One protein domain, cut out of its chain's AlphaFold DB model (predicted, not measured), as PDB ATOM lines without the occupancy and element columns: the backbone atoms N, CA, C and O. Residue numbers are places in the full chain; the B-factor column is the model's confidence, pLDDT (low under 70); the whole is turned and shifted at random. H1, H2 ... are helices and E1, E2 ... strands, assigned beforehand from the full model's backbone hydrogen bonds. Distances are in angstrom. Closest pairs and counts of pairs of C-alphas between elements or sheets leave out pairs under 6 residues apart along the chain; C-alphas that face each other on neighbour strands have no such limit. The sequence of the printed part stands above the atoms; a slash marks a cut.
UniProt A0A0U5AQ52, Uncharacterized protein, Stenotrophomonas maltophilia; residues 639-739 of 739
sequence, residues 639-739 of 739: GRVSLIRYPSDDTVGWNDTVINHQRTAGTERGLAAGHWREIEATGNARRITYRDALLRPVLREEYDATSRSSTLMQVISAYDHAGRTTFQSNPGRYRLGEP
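AT A GLANCE: This is residues 639 to 739 of the 739 residues of an uncharacterized protein of Stenotrophomonas maltophilia (UniProt A0A0U5AQ52). The model is one twisted, curled antiparallel sheet, seven strands laid side by side in chain order from E1 to E7, with the small helix H1 at one end of the strands between E5 and E6. The long link of residues 664 to 675 folds back as a loop near the ends of E2 and E3, and the link of residues 646 to 656 makes a long turn between E1 and E2. The printed part has 101 residues, with one named helix and seven named strands in the order E1 E2 E3 E4 E5 H1 E6 E7; the class is mostly strand, though under half of the residues are in named elements. It is only just loose, close to compact, with a radius of gyration of the C-alphas of 15.4 A and spans of 48 by 34 by 27 A.

IN THESE COORDINATES: Find C-alpha 641 at (8.922, -7.169, 24.458); from there E1 runs 11.2 A through residues 641 to 645. Next look for E2, residues 657 to 663, 19.7 A; E3, residues 676 to 682, 20.1 A; and E4, residues 685 to 691, 19.8 A. E5, residues 697 to 704, begins at C-alpha 697 at (-7.443, -5.051, 19.533) and spans 20.5 A. H1, residues 708 to 711, measures 5.2 A, and E6, residues 713 to 719, 20.6 A. E7, residues 725 to 728, covers 7.2 A and ends at C-alpha 728 at (-16.252, -10.555, 18.609).

HOW THE PARTS SIT: E1 and E7 are the edge strands. E1 to E5 form a meander, each strand the antiparallel neighbour of the one before. In the hairpin E1 and E2, look for N 644 and O 657, 2.8 A apart and within hydrogen-bond range. In the same range are N 660 and O 679 of E2 and E3, 2.9 A; N 680 and O 687 of E3 and E4, 2.8 A; N 688 and O 701 of E4 and E5, 2.8 A; and N 700 and O 715 of E5 and E6, 2.8 A. E6 is staggered: its residues 713 to 716 pair with E5, and 717 to 719 with E7, where N 718 and O 727 are 2.9 A apart. H1 only grazes the sheet with its residues 708 to 711; it is too short for any O i to N i+4 pair. The closest C-alphas of E5 and H1, those of Tyr 703 and Thr 711, are 5.0 A apart. E1 and E7 are apart.

THE WHOLE: The two C-alphas farthest apart, those of Asp 649 and Pro 739, are 49.4 A apart. The printed part has no cut, and its long links are E1 to E2 and E2 to E3. The mean pLDDT of the printed part is 91.6; residues 735 to 739 are under 70.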
ATOM      1  N   GLY A 639      10.164  -0.563  26.852       93.94
ATOM      2  CA  GLY A 639       9.953  -1.748  27.686       93.94
ATOM      3  C   GLY A 639       8.920  -2.712  27.142       93.94
ATOM      4  O   GLY A 639       8.413  -3.558  27.877       93.94
ATOM      5  N   ARG A 640       8.575  -2.606  25.857       94.50
ATOM      6  CA  ARG A 640       7.728  -3.601  25.197       94.50
ATOM      7  C   ARG A 640       8.618  -4.741  24.720       94.50
ATOM      8  O   ARG A 640       9.675  -4.490  24.149       94.50
ATOM      9  N   VAL A 641       8.186  -5.985  24.933       96.94
ATOM     10  CA  VAL A 641       8.922  -7.169  24.458       96.94
ATOM     11  C   VAL A 641       9.093  -7.081  22.942       96.94
ATOM     12  O   VAL A 641       8.111  -6.854  22.227       96.94
ATOM     13  N   SER A 642      10.326  -7.260  22.473       97.50
ATOM     14  CA  SER A 642      10.715  -7.244  21.060       97.50
ATOM     15  C   SER A 642      11.282  -8.581  20.566       97.50
ATOM     16  O   SER A 642      11.288  -8.842  19.363       97.50
ATOM     17  N   LEU A 643      11.745  -9.441  21.476       98.25
ATOM     18  CA  LEU A 643      12.260 -10.775  21.166       98.25
ATOM     19  C   LEU A 643      11.966 -11.734  22.318       98.25
ATOM     20  O   LEU A 643      12.143 -11.369  23.478       98.25
ATOM     21  N   ILE A 644      11.591 -12.963  21.975       98.00
ATOM     22  CA  ILE A 644      11.600 -14.121  22.867       98.00
ATOM     23  C   ILE A 644      12.447 -15.196  22.191       98.00
ATOM     24  O   ILE A 644      12.082 -15.685  21.121       98.00
ATOM     25  N   ARG A 645      13.571 -15.551  22.808       96.62
ATOM     26  CA  ARG A 645      14.406 -16.681  22.398       96.62
ATOM     27  C   ARG A 645      14.131 -17.854  23.317       96.62
ATOM     28  O   ARG A 645      14.302 -17.734  24.530       96.62
ATOM     29  N   TYR A 646      13.689 -18.955  22.728       94.00
ATOM     30  CA  TYR A 646      13.387 -20.188  23.446       94.00
ATOM     31  C   TYR A 646      14.663 -21.008  23.707       94.00
ATOM     32  O   TYR A 646      15.701 -20.724  23.099       94.00
ATOM     33  N   PRO A 647      14.605 -22.000  24.614       91.38
ATOM     34  CA  PRO A 647      15.739 -22.871  24.915       91.38
ATOM     35  C   PRO A 647      16.319 -23.529  23.654       91.38
ATOM     36  O   PRO A 647      15.579 -24.004  22.791       91.38
ATOM     37  N   SER A 648      17.650 -23.532  23.541       82.75
ATOM     38  CA  SER A 648      18.390 -24.066  22.383       82.75
ATOM     39  C   SER A 648      18.976 -25.462  22.614       82.75
ATOM     40  O   SER A 648      19.572 -26.035  21.708       82.75
ATOM     41  N   ASP A 649      18.875 -25.968  23.837       73.88
ATOM     42  CA  ASP A 649      19.380 -27.253  24.325       73.88
ATOM     43  C   ASP A 649      18.349 -28.395  24.226       73.88
ATOM     44  O   ASP A 649      18.616 -29.518  24.653       73.88
ATOM     45  N   ASP A 650      17.200 -28.135  23.599       74.75
ATOM     46  CA  ASP A 650      16.224 -29.151  23.204       74.75
ATOM     47  C   ASP A 650      16.642 -29.836  21.884       74.75
ATOM     48  O   ASP A 650      17.242 -29.244  20.986       74.75
ATOM     49  N   THR A 651      16.275 -31.109  21.744       79.38
ATOM     50  CA  THR A 651      16.297 -31.859  20.481       79.38
ATOM     51  C   THR A 651      15.485 -31.192  19.364       79.38
ATOM     52  O   THR A 651      15.762 -31.415  18.183       79.38
ATOM     53  N   VAL A 652      14.496 -30.368  19.725       79.31
ATOM     54  CA  VAL A 652      13.712 -29.543  18.804       79.31
ATOM     55  C   VAL A 652      14.276 -28.120  18.769       79.31
ATOM     56  O   VAL A 652      14.260 -27.402  19.762       79.31
ATOM     57  N   GLY A 653      14.725 -27.677  17.591       83.56
ATOM     58  CA  GLY A 653      15.118 -26.284  17.372       83.56
ATOM     59  C   GLY A 653      13.900 -25.359  17.338       83.56
ATOM     60  O   GLY A 653      13.261 -25.209  16.294       83.56
ATOM     61  N   TRP A 654      13.570 -24.740  18.470       89.75
ATOM     62  CA  TRP A 654      12.496 -23.753  18.558       89.75
ATOM     63  C   TRP A 654      12.873 -22.464  17.822       89.75
ATOM     64  O   TRP A 654      13.978 -21.945  17.962       89.75
ATOM     65  N   ASN A 655      11.946 -21.926  17.026       93.81
ATOM     66  CA  ASN A 655      12.154 -20.635  16.373       93.81
ATOM     67  C   ASN A 655      11.944 -19.495  17.376       93.81
ATOM     68  O   ASN A 655      10.939 -19.489  18.086       93.81
ATOM     69  N   ASP A 656      12.826 -18.496  17.357       96.06
ATOM     70  CA  ASP A 656      12.640 -17.247  18.100       96.06
ATOM     71  C   ASP A 656      11.332 -16.551  17.681       96.06
ATOM     72  O   ASP A 656      10.939 -16.565  16.508       96.06
ATOM     73  N   THR A 657      10.682 -15.892  18.641       98.12
ATOM     74  CA  THR A 657       9.552 -14.995  18.385       98.12
ATOM     75  C   THR A 657      10.047 -13.556  18.350       98.12
ATOM     76  O   THR A 657      10.425 -12.999  19.379       98.12
ATOM     77  N   VAL A 658      10.010 -12.926  17.178       98.38
ATOM     78  CA  VAL A 658      10.292 -11.491  17.016       98.38
ATOM     79  C   VAL A 658       8.983 -10.718  17.105       98.38
ATOM     80  O   VAL A 658       8.020 -11.051  16.414       98.38
ATOM     81  N   ILE A 659       8.953  -9.676  17.935       98.19
ATOM     82  CA  ILE A 659       7.776  -8.833  18.160       98.19
ATOM     83  C   ILE A 659       8.115  -7.395  17.784       98.19
ATOM     84  O   ILE A 659       9.104  -6.826  18.238       98.19
ATOM     85  N   ASN A 660       7.285  -6.787  16.949       96.62
ATOM     86  CA  ASN A 660       7.499  -5.433  16.465       96.62
ATOM     87  C   ASN A 660       6.254  -4.577  16.698       96.62
ATOM     88  O   ASN A 660       5.176  -4.876  16.178       96.62
ATOM     89  N   HIS A 661       6.421  -3.504  17.468       95.00
ATOM     90  CA  HIS A 661       5.371  -2.540  17.793       95.00
ATOM     91  C   HIS A 661       5.527  -1.339  16.872       95.00
ATOM     92  O   HIS A 661       6.505  -0.604  16.969       95.00
ATOM     93  N   GLN A 662       4.574  -1.135  15.966       93.38
ATOM     94  CA  GLN A 662       4.683  -0.094  14.948       93.38
ATOM     95  C   GLN A 662       3.461   0.802  14.917       93.38
ATOM     96  O   GLN A 662       2.322   0.330  14.934       93.38
ATOM     97  N   ARG A 663       3.718   2.103  14.778       92.00
ATOM     98  CA  ARG A 663       2.706   3.089  14.425       92.00
ATOM     99  C   ARG A 663       2.706   3.295  12.912       92.00
ATOM    100  O   ARG A 663       3.728   3.658  12.334       92.00
ATOM    101  N   THR A 664       1.570   3.056  12.269       93.25
ATOM    102  CA  THR A 664       1.462   3.069  10.804       93.25
ATOM    103  C   THR A 664       1.191   4.485  10.288       93.25
ATOM    104  O   THR A 664       0.310   5.174  10.794       93.25
ATOM    105  N   ALA A 665       1.925   4.939   9.266       90.44
ATOM    106  CA  ALA A 665       1.784   6.295   8.713       90.44
ATOM    107  C   ALA A 665       0.590   6.475   7.755       90.44
ATOM    108  O   ALA A 665       0.162   7.600   7.520       90.44
ATOM    109  N   GLY A 666       0.060   5.385   7.194       90.44
ATOM    110  CA  GLY A 666      -1.061   5.398   6.254       90.44
ATOM    111  C   GLY A 666      -2.285   4.651   6.773       90.44
ATOM    112  O   GLY A 666      -2.245   4.001   7.819       90.44
ATOM    113  N   THR A 667      -3.374   4.739   6.016       92.38
ATOM    114  CA  THR A 667      -4.576   3.936   6.255       92.38
ATOM    115  C   THR A 667      -4.291   2.470   5.933       92.38
ATOM    116  O   THR A 667      -3.766   2.155   4.868       92.38
ATOM    117  N   GLU A 668      -4.664   1.562   6.829       93.44
ATOM    118  CA  GLU A 668      -4.480   0.119   6.655       93.44
ATOM    119  C   GLU A 668      -5.670  -0.619   7.273       93.44
ATOM    120  O   GLU A 668      -6.114  -0.281   8.364       93.44
ATOM    121  N   ARG A 669      -6.215  -1.618   6.563       90.00
ATOM    122  CA  ARG A 669      -7.320  -2.469   7.055       90.00
ATOM    123  C   ARG A 669      -8.524  -1.685   7.609       90.00
ATOM    124  O   ARG A 669      -9.138  -2.119   8.567       90.00
ATOM    125  N   GLY A 670      -8.869  -0.541   7.011       88.06
ATOM    126  CA  GLY A 670      -9.991   0.298   7.463       88.06
ATOM    127  C   GLY A 670      -9.675   1.201   8.664       88.06
ATOM    128  O   GLY A 670     -10.534   1.962   9.097       88.06
ATOM    129  N   LEU A 671      -8.444   1.173   9.180       92.75
ATOM    130  CA  LEU A 671      -7.973   2.066  10.234       92.75
ATOM    131  C   LEU A 671      -7.227   3.247   9.625       92.75
ATOM    132  O   LEU A 671      -6.350   3.066   8.782       92.75
ATOM    133  N   ALA A 672      -7.561   4.455  10.075       92.81
ATOM    134  CA  ALA A 672      -6.887   5.681   9.657       92.81
ATOM    135  C   ALA A 672      -5.386   5.671  10.005       92.81
ATOM    136  O   ALA A 672      -4.924   4.911  10.863       92.81
ATOM    137  N   ALA A 673      -4.626   6.551   9.353       93.38
ATOM    138  CA  ALA A 673      -3.224   6.797   9.673       93.38
ATOM    139  C   ALA A 673      -3.004   7.073  11.173       93.38
ATOM    140  O   ALA A 673      -3.802   7.739  11.831       93.38
ATOM    141  N   GLY A 674      -1.892   6.573  11.710       90.38
ATOM    142  CA  GLY A 674      -1.497   6.745  13.105       90.38
ATOM    143  C   GLY A 674      -1.984   5.658  14.066       90.38
ATOM    144  O   GLY A 674      -1.715   5.789  15.262       90.38
ATOM    145  N   HIS A 675      -2.663   4.612  13.579       94.62
ATOM    146  CA  HIS A 675      -3.005   3.429  14.376       94.62
ATOM    147  C   HIS A 675      -1.766   2.582  14.694       94.62
ATOM    148  O   HIS A 675      -0.733   2.669  14.022       94.62
ATOM    149  N   TRP A 676      -1.889   1.738  15.717       95.62
ATOM    150  CA  TRP A 676      -0.840   0.806  16.114       95.62
ATOM    151  C   TRP A 676      -1.114  -0.596  15.589       95.62
ATOM    152  O   TRP A 676      -2.254  -1.066  15.592       95.62
ATOM    153  N   ARG A 677      -0.041  -1.291  15.221       95.88
ATOM    154  CA  ARG A 677      -0.047  -2.735  15.020       95.88
ATOM    155  C   ARG A 677       1.124  -3.386  15.744       95.88
ATOM    156  O   ARG A 677       2.206  -2.812  15.863       95.88
ATOM    157  N   GLU A 678       0.887  -4.597  16.207       97.31
ATOM    158  CA  GLU A 678       1.875  -5.480  16.816       97.31
ATOM    159  C   GLU A 678       2.043  -6.676  15.881       97.31
ATOM    160  O   GLU A 678       1.054  -7.317  15.528       97.31
ATOM    161  N   ILE A 679       3.266  -6.921  15.415       97.75
ATOM    162  CA  ILE A 679       3.592  -8.033  14.520       97.75
ATOM    163  C   ILE A 679       4.442  -9.024  15.303       97.75
ATOM    164  O   ILE A 679       5.567  -8.698  15.671       97.75
ATOM    165  N   GLU A 680       3.922 -10.225  15.507       98.38
ATOM    166  CA  GLU A 680       4.636 -11.366  16.073       98.38
ATOM    167  C   GLU A 680       5.006 -12.338  14.942       98.38
ATOM    168  O   GLU A 680       4.168 -12.695  14.102       98.38
ATOM    169  N   ALA A 681       6.267 -12.764  14.908       98.31
ATOM    170  CA  ALA A 681       6.795 -13.703  13.929       98.31
ATOM    171  C   ALA A 681       7.578 -14.824  14.621       98.31
ATOM    172  O   ALA A 681       8.602 -14.548  15.238       98.31
ATOM    173  N   THR A 682       7.129 -16.070  14.451       97.50
ATOM    174  CA  THR A 682       7.779 -17.281  14.988       97.50
ATOM    175  C   THR A 682       7.942 -18.290  13.854       97.50
ATOM    176  O   THR A 682       6.968 -18.896  13.405       97.50
ATOM    177  N   GLY A 683       9.154 -18.432  13.312       94.75
ATOM    178  CA  GLY A 683       9.366 -19.184  12.067       94.75
ATOM    179  C   GLY A 683       8.511 -18.611  10.925       94.75
ATOM    180  O   GLY A 683       8.596 -17.416  10.624       94.75
ATOM    181  N   ASN A 684       7.640 -19.426  10.322       95.88
ATOM    182  CA  ASN A 684       6.664 -18.965   9.321       95.88
ATOM    183  C   ASN A 684       5.361 -18.429   9.928       95.88
ATOM    184  O   ASN A 684       4.635 -17.715   9.239       95.88
ATOM    185  N   ALA A 685       5.056 -18.715  11.196       97.62
ATOM    186  CA  ALA A 685       3.837 -18.226  11.825       97.62
ATOM    187  C   ALA A 685       3.886 -16.700  11.956       97.62
ATOM    188  O   ALA A 685       4.899 -16.111  12.353       97.62
ATOM    189  N   ARG A 686       2.790 -16.045  11.587       98.00
ATOM    190  CA  ARG A 686       2.600 -14.604  11.728       98.00
ATOM    191  C   ARG A 686       1.319 -14.351  12.486       98.00
ATOM    192  O   ARG A 686       0.286 -14.923  12.152       98.00
ATOM    193  N   ARG A 687       1.389 -13.429  13.439       98.00
ATOM    194  CA  ARG A 687       0.228 -12.836  14.091       98.00
ATOM    195  C   ARG A 687       0.359 -11.324  14.033       98.00
ATOM    196  O   ARG A 687       1.380 -10.779  14.436       98.00
ATOM    197  N   ILE A 688      -0.654 -10.652  13.502       97.69
ATOM    198  CA  ILE A 688      -0.706  -9.191  13.446       97.69
ATOM    199  C   ILE A 688      -1.935  -8.728  14.208       97.69
ATOM    200  O   ILE A 688      -3.056  -9.066  13.835       97.69
ATOM    201  N   THR A 689      -1.727  -7.933  15.251       97.19
ATOM    202  CA  THR A 689      -2.803  -7.340  16.045       97.19
ATOM    203  C   THR A 689      -2.878  -5.849  15.751       97.19
ATOM    204  O   THR A 689      -1.997  -5.091  16.155       97.19
ATOM    205  N   TYR A 690      -3.932  -5.424  15.061       96.81
ATOM    206  CA  TYR A 690      -4.244  -4.023  14.796       96.81
ATOM    207  C   TYR A 690      -5.076  -3.460  15.938       96.81
ATOM    208  O   TYR A 690      -6.003  -4.108  16.434       96.81
ATOM    209  N   ARG A 691      -4.743  -2.241  16.351       95.81
ATOM    210  CA  ARG A 691      -5.331  -1.605  17.520       95.81
ATOM    211  C   ARG A 691      -5.920  -0.252  17.162       95.81
ATOM    212  O   ARG A 691      -5.360   0.477  16.343       95.81
ATOM    213  N   ASP A 692      -7.030   0.082  17.806       94.75
ATOM    214  CA  ASP A 692      -7.525   1.453  17.793       94.75
ATOM    215  C   ASP A 692      -6.615   2.382  18.614       94.75
ATOM    216  O   ASP A 692      -5.624   1.972  19.228       94.75
ATOM    217  N   ALA A 693      -6.946   3.666  18.630       94.06
ATOM    218  CA  ALA A 693      -6.183   4.671  19.349       94.06
ATOM    219  C   ALA A 693      -6.231   4.513  20.888       94.06
ATOM    220  O   ALA A 693      -5.358   5.056  21.561       94.06
ATOM    221  N   LEU A 694      -7.156   3.728  21.457       93.75
ATOM    222  CA  LEU A 694      -7.128   3.309  22.872       93.75
ATOM    223  C   LEU A 694      -6.365   1.983  23.084       93.75
ATOM    224  O   LEU A 694      -6.440   1.361  24.145       93.75
ATOM    225  N   LEU A 695      -5.599   1.551  22.078       94.44
ATOM    226  CA  LEU A 695      -4.794   0.328  22.065       94.44
ATOM    227  C   LEU A 695      -5.613  -0.966  22.223       94.44
ATOM    228  O   LEU A 695      -5.059  -2.024  22.550       94.44
ATOM    229  N   ARG A 696      -6.920  -0.912  21.939       93.88
ATOM    230  CA  ARG A 696      -7.809  -2.076  21.985       93.88
ATOM    231  C   ARG A 696      -7.671  -2.879  20.683       93.88
ATOM    232  O   ARG A 696      -7.664  -2.270  19.613       93.88
ATOM    233  N   PRO A 697      -7.535  -4.219  20.735       95.19
ATOM    234  CA  PRO A 697      -7.443  -5.051  19.533       95.19
ATOM    235  C   PRO A 697      -8.732  -4.992  18.704       95.19
ATOM    236  O   PRO A 697      -9.753  -5.503  19.131       95.19
ATOM    237  N   VAL A 698      -8.700  -4.412  17.507       95.50
ATOM    238  CA  VAL A 698      -9.893  -4.318  16.634       95.50
ATOM    239  C   VAL A 698      -9.876  -5.337  15.498       95.50
ATOM    240  O   VAL A 698     -10.928  -5.752  15.016       95.50
ATOM    241  N   LEU A 699      -8.683  -5.779  15.097       96.00
ATOM    242  CA  LEU A 699      -8.477  -6.846  14.124       96.00
ATOM    243  C   LEU A 699      -7.226  -7.637  14.504       96.00
ATOM    244  O   LEU A 699      -6.171  -7.061  14.761       96.00
ATOM    245  N   ARG A 700      -7.325  -8.961  14.471       97.00
ATOM    246  CA  ARG A 700      -6.193  -9.881  14.588       97.00
ATOM    247  C   ARG A 700      -6.127 -10.747  13.344       97.00
ATOM    248  O   ARG A 700      -7.136 -11.332  12.969       97.00
ATOM    249  N   GLU A 701      -4.960 -10.825  12.720       96.94
ATOM    250  CA  GLU A 701      -4.660 -11.719  11.600       96.94
ATOM    251  C   GLU A 701      -3.671 -12.790  12.062       96.94
ATOM    252  O   GLU A 701      -2.661 -12.451  12.672       96.94
ATOM    253  N   GLU A 702      -3.910 -14.053  11.728       97.69
ATOM    254  CA  GLU A 702      -2.948 -15.148  11.882       97.69
ATOM    255  C   GLU A 702      -2.790 -15.890  10.555       97.69
ATOM    256  O   GLU A 702      -3.773 -16.109   9.850       97.69
ATOM    257  N   TYR A 703      -1.557 -16.217  10.166       97.69
ATOM    258  CA  TYR A 703      -1.271 -16.913   8.908       97.69
ATOM    259  C   TYR A 703       0.143 -17.509   8.887       97.69
ATOM    260  O   TYR A 703       1.022 -17.076   9.630       97.69
ATOM    261  N   ASP A 704       0.376 -18.461   7.986       97.62
ATOM    262  CA  ASP A 704       1.710 -18.895   7.581       97.62
ATOM    263  C   ASP A 704       2.264 -17.943   6.507       97.62
ATOM    264  O   ASP A 704       1.612 -17.670   5.494       97.62
ATOM    265  N   ALA A 705       3.472 -17.418   6.717       96.81
ATOM    266  CA  ALA A 705       4.120 -16.444   5.841       96.81
ATOM    267  C   ALA A 705       4.357 -16.956   4.409       96.81
ATOM    268  O   ALA A 705       4.383 -16.149   3.481       96.81
ATOM    269  N   THR A 706       4.495 -18.269   4.217       96.94
ATOM    270  CA  THR A 706       4.678 -18.901   2.900       96.94
ATOM    271  C   THR A 706       3.355 -19.194   2.194       96.94
ATOM    272  O   THR A 706       3.335 -19.344   0.976       96.94
ATOM    273  N   SER A 707       2.243 -19.244   2.937       95.38
ATOM    274  CA  SER A 707       0.936 -19.700   2.439       95.38
ATOM    275  C   SER A 707      -0.224 -18.806   2.886       95.38
ATOM    276  O   SER A 707      -1.342 -19.266   3.119       95.38
ATOM    277  N   ARG A 708       0.006 -17.488   2.970       94.19
ATOM    278  CA  ARG A 708      -0.965 -16.536   3.533       94.19
ATOM    279  C   ARG A 708      -2.376 -16.674   2.955       94.19
ATOM    280  O   ARG A 708      -3.345 -16.600   3.703       94.19
ATOM    281  N   SER A 709      -2.514 -16.848   1.642       91.19
ATOM    282  CA  SER A 709      -3.822 -16.889   0.974       91.19
ATOM    283  C   SER A 709      -4.687 -18.083   1.385       91.19
ATOM    284  O   SER A 709      -5.910 -17.963   1.338       91.19
ATOM    285  N   SER A 710      -4.097 -19.209   1.795       93.00
ATOM    286  CA  SER A 710      -4.824 -20.395   2.263       93.00
ATOM    287  C   SER A 710      -4.971 -20.425   3.785       93.00
ATOM    288  O   SER A 710      -6.008 -20.870   4.269       93.00
ATOM    289  N   THR A 711      -4.003 -19.890   4.534       95.62
ATOM    290  CA  THR A 711      -3.958 -20.000   6.004       95.62
ATOM    291  C   THR A 711      -4.458 -18.770   6.763       95.62
ATOM    292  O   THR A 711      -4.459 -18.789   7.988       95.62
ATOM    293  N   LEU A 712      -4.809 -17.673   6.079       95.88
ATOM    294  CA  LEU A 712      -5.252 -16.450   6.755       95.88
ATOM    295  C   LEU A 712      -6.530 -16.683   7.562       95.88
ATOM    296  O   LEU A 712      -7.585 -16.991   7.004       95.88
ATOM    297  N   MET A 713      -6.412 -16.423   8.858       96.44
ATOM    298  CA  MET A 713      -7.483 -16.381   9.835       96.44
ATOM    299  C   MET A 713      -7.561 -14.981  10.438       96.44
ATOM    300  O   MET A 713      -6.542 -14.367  10.755       96.44
ATOM    301  N   GLN A 714      -8.774 -14.469  10.591       95.88
ATOM    302  CA  GLN A 714      -9.043 -13.137  11.109       95.88
ATOM    303  C   GLN A 714     -10.084 -13.189  12.220       95.88
ATOM    304  O   GLN A 714     -11.036 -13.966  12.154       95.88
ATOM    305  N   VAL A 715      -9.904 -12.330  13.217       96.31
ATOM    306  CA  VAL A 715     -10.879 -12.066  14.279       96.31
ATOM    307  C   VAL A 715     -11.022 -10.558  14.407       96.31
ATOM    308  O   VAL A 715     -10.019  -9.864  14.576       96.31
ATOM    309  N   ILE A 716     -12.249 -10.056  14.318       95.31
ATOM    310  CA  ILE A 716     -12.569  -8.647  14.563       95.31
ATOM    311  C   ILE A 716     -13.236  -8.492  15.924       95.31
ATOM    312  O   ILE A 716     -13.885  -9.413  16.428       95.31
ATOM    313  N   SER A 717     -13.048  -7.338  16.550       94.81
ATOM    314  CA  SER A 717     -13.655  -7.027  17.843       94.81
ATOM    315  C   SER A 717     -14.112  -5.576  17.885       94.81
ATOM    316  O   SER A 717     -13.461  -4.696  17.322       94.81
ATOM    317  N   ALA A 718     -15.240  -5.342  18.552       93.38
ATOM    318  CA  ALA A 718     -15.775  -4.014  18.804       93.38
ATOM    319  C   ALA A 718     -15.989  -3.802  20.300       93.38
ATOM    320  O   ALA A 718     -16.168  -4.751  21.071       93.38
ATOM    321  N   TYR A 719     -15.965  -2.536  20.693       92.88
ATOM    322  CA  TYR A 719     -15.993  -2.122  22.083       92.88
ATOM    323  C   TYR A 719     -16.939  -0.944  22.270       92.88
ATOM    324  O   TYR A 719     -17.037  -0.086  21.392       92.88
ATOM    325  N   ASP A 720     -17.583  -0.871  23.430       90.75
ATOM    326  CA  ASP A 720     -18.297   0.338  23.847       90.75
ATOM    327  C   ASP A 720     -17.336   1.428  24.368       90.75
ATOM    328  O   ASP A 720     -16.105   1.288  24.313       90.75
ATOM    329  N   HIS A 721     -17.890   2.538  24.866       88.81
ATOM    330  CA  HIS A 721     -17.091   3.644  25.402       88.81
ATOM    331  C   HIS A 721     -16.308   3.262  26.670       88.81
ATOM    332  O   HIS A 721     -15.205   3.760  26.865       88.81
ATOM    333  N   ALA A 722     -16.829   2.335  27.485       87.75
ATOM    334  CA  ALA A 722     -16.156   1.792  28.672       87.75
ATOM    335  C   ALA A 722     -15.115   0.716  28.290       87.75
ATOM    336  O   ALA A 722     -14.423   0.129  29.127       87.75
ATOM    337  N   GLY A 723     -15.015   0.425  26.990       89.31
ATOM    338  CA  GLY A 723     -14.161  -0.571  26.374       89.31
ATOM    339  C   GLY A 723     -14.592  -2.018  26.627       89.31
ATOM    340  O   GLY A 723     -13.811  -2.938  26.387       89.31
ATOM    341  N   ARG A 724     -15.795  -2.281  27.134       91.12
ATOM    342  CA  ARG A 724     -16.307  -3.656  27.217       91.12
ATOM    343  C   ARG A 724     -16.488  -4.188  25.797       91.12
ATOM    344  O   ARG A 724     -16.907  -3.447  24.910       91.12
ATOM    345  N   THR A 725     -16.136  -5.452  25.570       93.38
ATOM    346  CA  THR A 725     -16.313  -6.086  24.259       93.38
ATOM    347  C   THR A 725     -17.804  -6.202  23.967       93.38
ATOM    348  O   THR A 725     -18.515  -6.902  24.684       93.38
ATOM    349  N   THR A 726     -18.278  -5.523  22.927       94.25
ATOM    350  CA  THR A 726     -19.678  -5.592  22.474       94.25
ATOM    351  C   THR A 726     -19.863  -6.604  21.355       94.25
ATOM    352  O   THR A 726     -20.963  -7.109  21.150       94.25
ATOM    353  N   PHE A 727     -18.784  -6.920  20.640       94.88
ATOM    354  CA  PHE A 727     -18.794  -7.889  19.560       94.88
ATOM    355  C   PHE A 727     -17.420  -8.530  19.389       94.88
ATOM    356  O   PHE A 727     -16.390  -7.859  19.486       94.88
ATOM    357  N   GLN A 728     -17.420  -9.822  19.073       95.12
ATOM    358  CA  GLN A 728     -16.252 -10.555  18.609       95.12
ATOM    359  C   GLN A 728     -16.702 -11.581  17.569       95.12
ATOM    360  O   GLN A 728     -17.648 -12.332  17.805       95.12
ATOM    361  N   SER A 729     -16.038 -11.611  16.414       94.94
ATOM    362  CA  SER A 729     -16.355 -12.594  15.377       94.94
ATOM    363  C   SER A 729     -15.783 -13.973  15.717       94.94
ATOM    364  O   SER A 729     -14.736 -14.085  16.357       94.94
ATOM    365  N   ASN A 730     -16.391 -15.030  15.175       93.38
ATOM    366  CA  ASN A 730     -15.703 -16.317  15.044       93.38
ATOM    367  C   ASN A 730     -14.460 -16.157  14.151       93.38
ATOM    368  O   ASN A 730     -14.441 -15.246  13.320       93.38
ATOM    369  N   PRO A 731     -13.441 -17.025  14.247       92.56
ATOM    370  CA  PRO A 731     -12.312 -16.981  13.327       92.56
ATOM    371  C   PRO A 731     -12.751 -17.228  11.876       92.56
ATOM    372  O   PRO A 731     -13.508 -18.154  11.598       92.56
ATOM    373  N   GLY A 732     -12.298 -16.386  10.946       89.31
ATOM    374  CA  GLY A 732     -12.754 -16.420   9.554       89.31
ATOM    375  C   GLY A 732     -11.973 -15.471   8.647       89.31
ATOM    376  O   GLY A 732     -10.806 -15.192   8.906       89.31
ATOM    377  N   ARG A 733     -12.599 -14.974   7.575       84.69
ATOM    378  CA  ARG A 733     -12.031 -13.939   6.691       84.69
ATOM    379  C   ARG A 733     -12.949 -12.727   6.708       84.69
ATOM    380  O   ARG A 733     -14.101 -12.841   6.309       84.69
ATOM    381  N   TYR A 734     -12.431 -11.593   7.160       78.56
ATOM    382  CA  TYR A 734     -13.205 -10.379   7.396       78.56
ATOM    383  C   TYR A 734     -12.435  -9.134   6.956       78.56
ATOM    384  O   TYR A 734     -11.200  -9.103   6.914       78.56
ATOM    385  N   ARG A 735     -13.174  -8.061   6.684       67.81
ATOM    386  CA  ARG A 735     -12.634  -6.714   6.492       67.81
ATOM    387  C   ARG A 735     -13.380  -5.756   7.407       67.81
ATOM    388  O   ARG A 735     -14.600  -5.823   7.506       67.81
ATOM    389  N   LEU A 736     -12.651  -4.866   8.082       65.19
ATOM    390  CA  LEU A 736     -13.278  -3.804   8.866       65.19
ATOM    391  C   LEU A 736     -14.044  -2.875   7.910       65.19
ATOM    392  O   LEU A 736     -13.447  -2.332   6.980       65.19
ATOM    393  N   GLY A 737     -15.349  -2.709   8.144       57.28
ATOM    394  CA  GLY A 737     -16.225  -1.834   7.356       57.28
ATOM    395  C   GLY A 737     -17.012  -2.504   6.219       57.28
ATOM    396  O   GLY A 737     -17.738  -1.797   5.525       57.28
ATOM    397  N   GLU A 738     -16.906  -3.823   6.026       48.28
ATOM    398  CA  GLU A 738     -17.870  -4.596   5.221       48.28
ATOM    399  C   GLU A 738     -18.955  -5.174   6.167       48.28
ATOM    400  O   GLU A 738     -18.598  -5.564   7.283       48.28
ATOM    401  N   PRO A 739     -20.251  -5.140   5.786       40.31
ATOM    402  CA  PRO A 739     -21.370  -5.542   6.648       40.31
ATOM    403  C   PRO A 739     -21.372  -7.021   7.039       40.31
ATOM    404  O   PRO A 739     -20.881  -7.857   6.243       40.31
TER     405      PRO A 739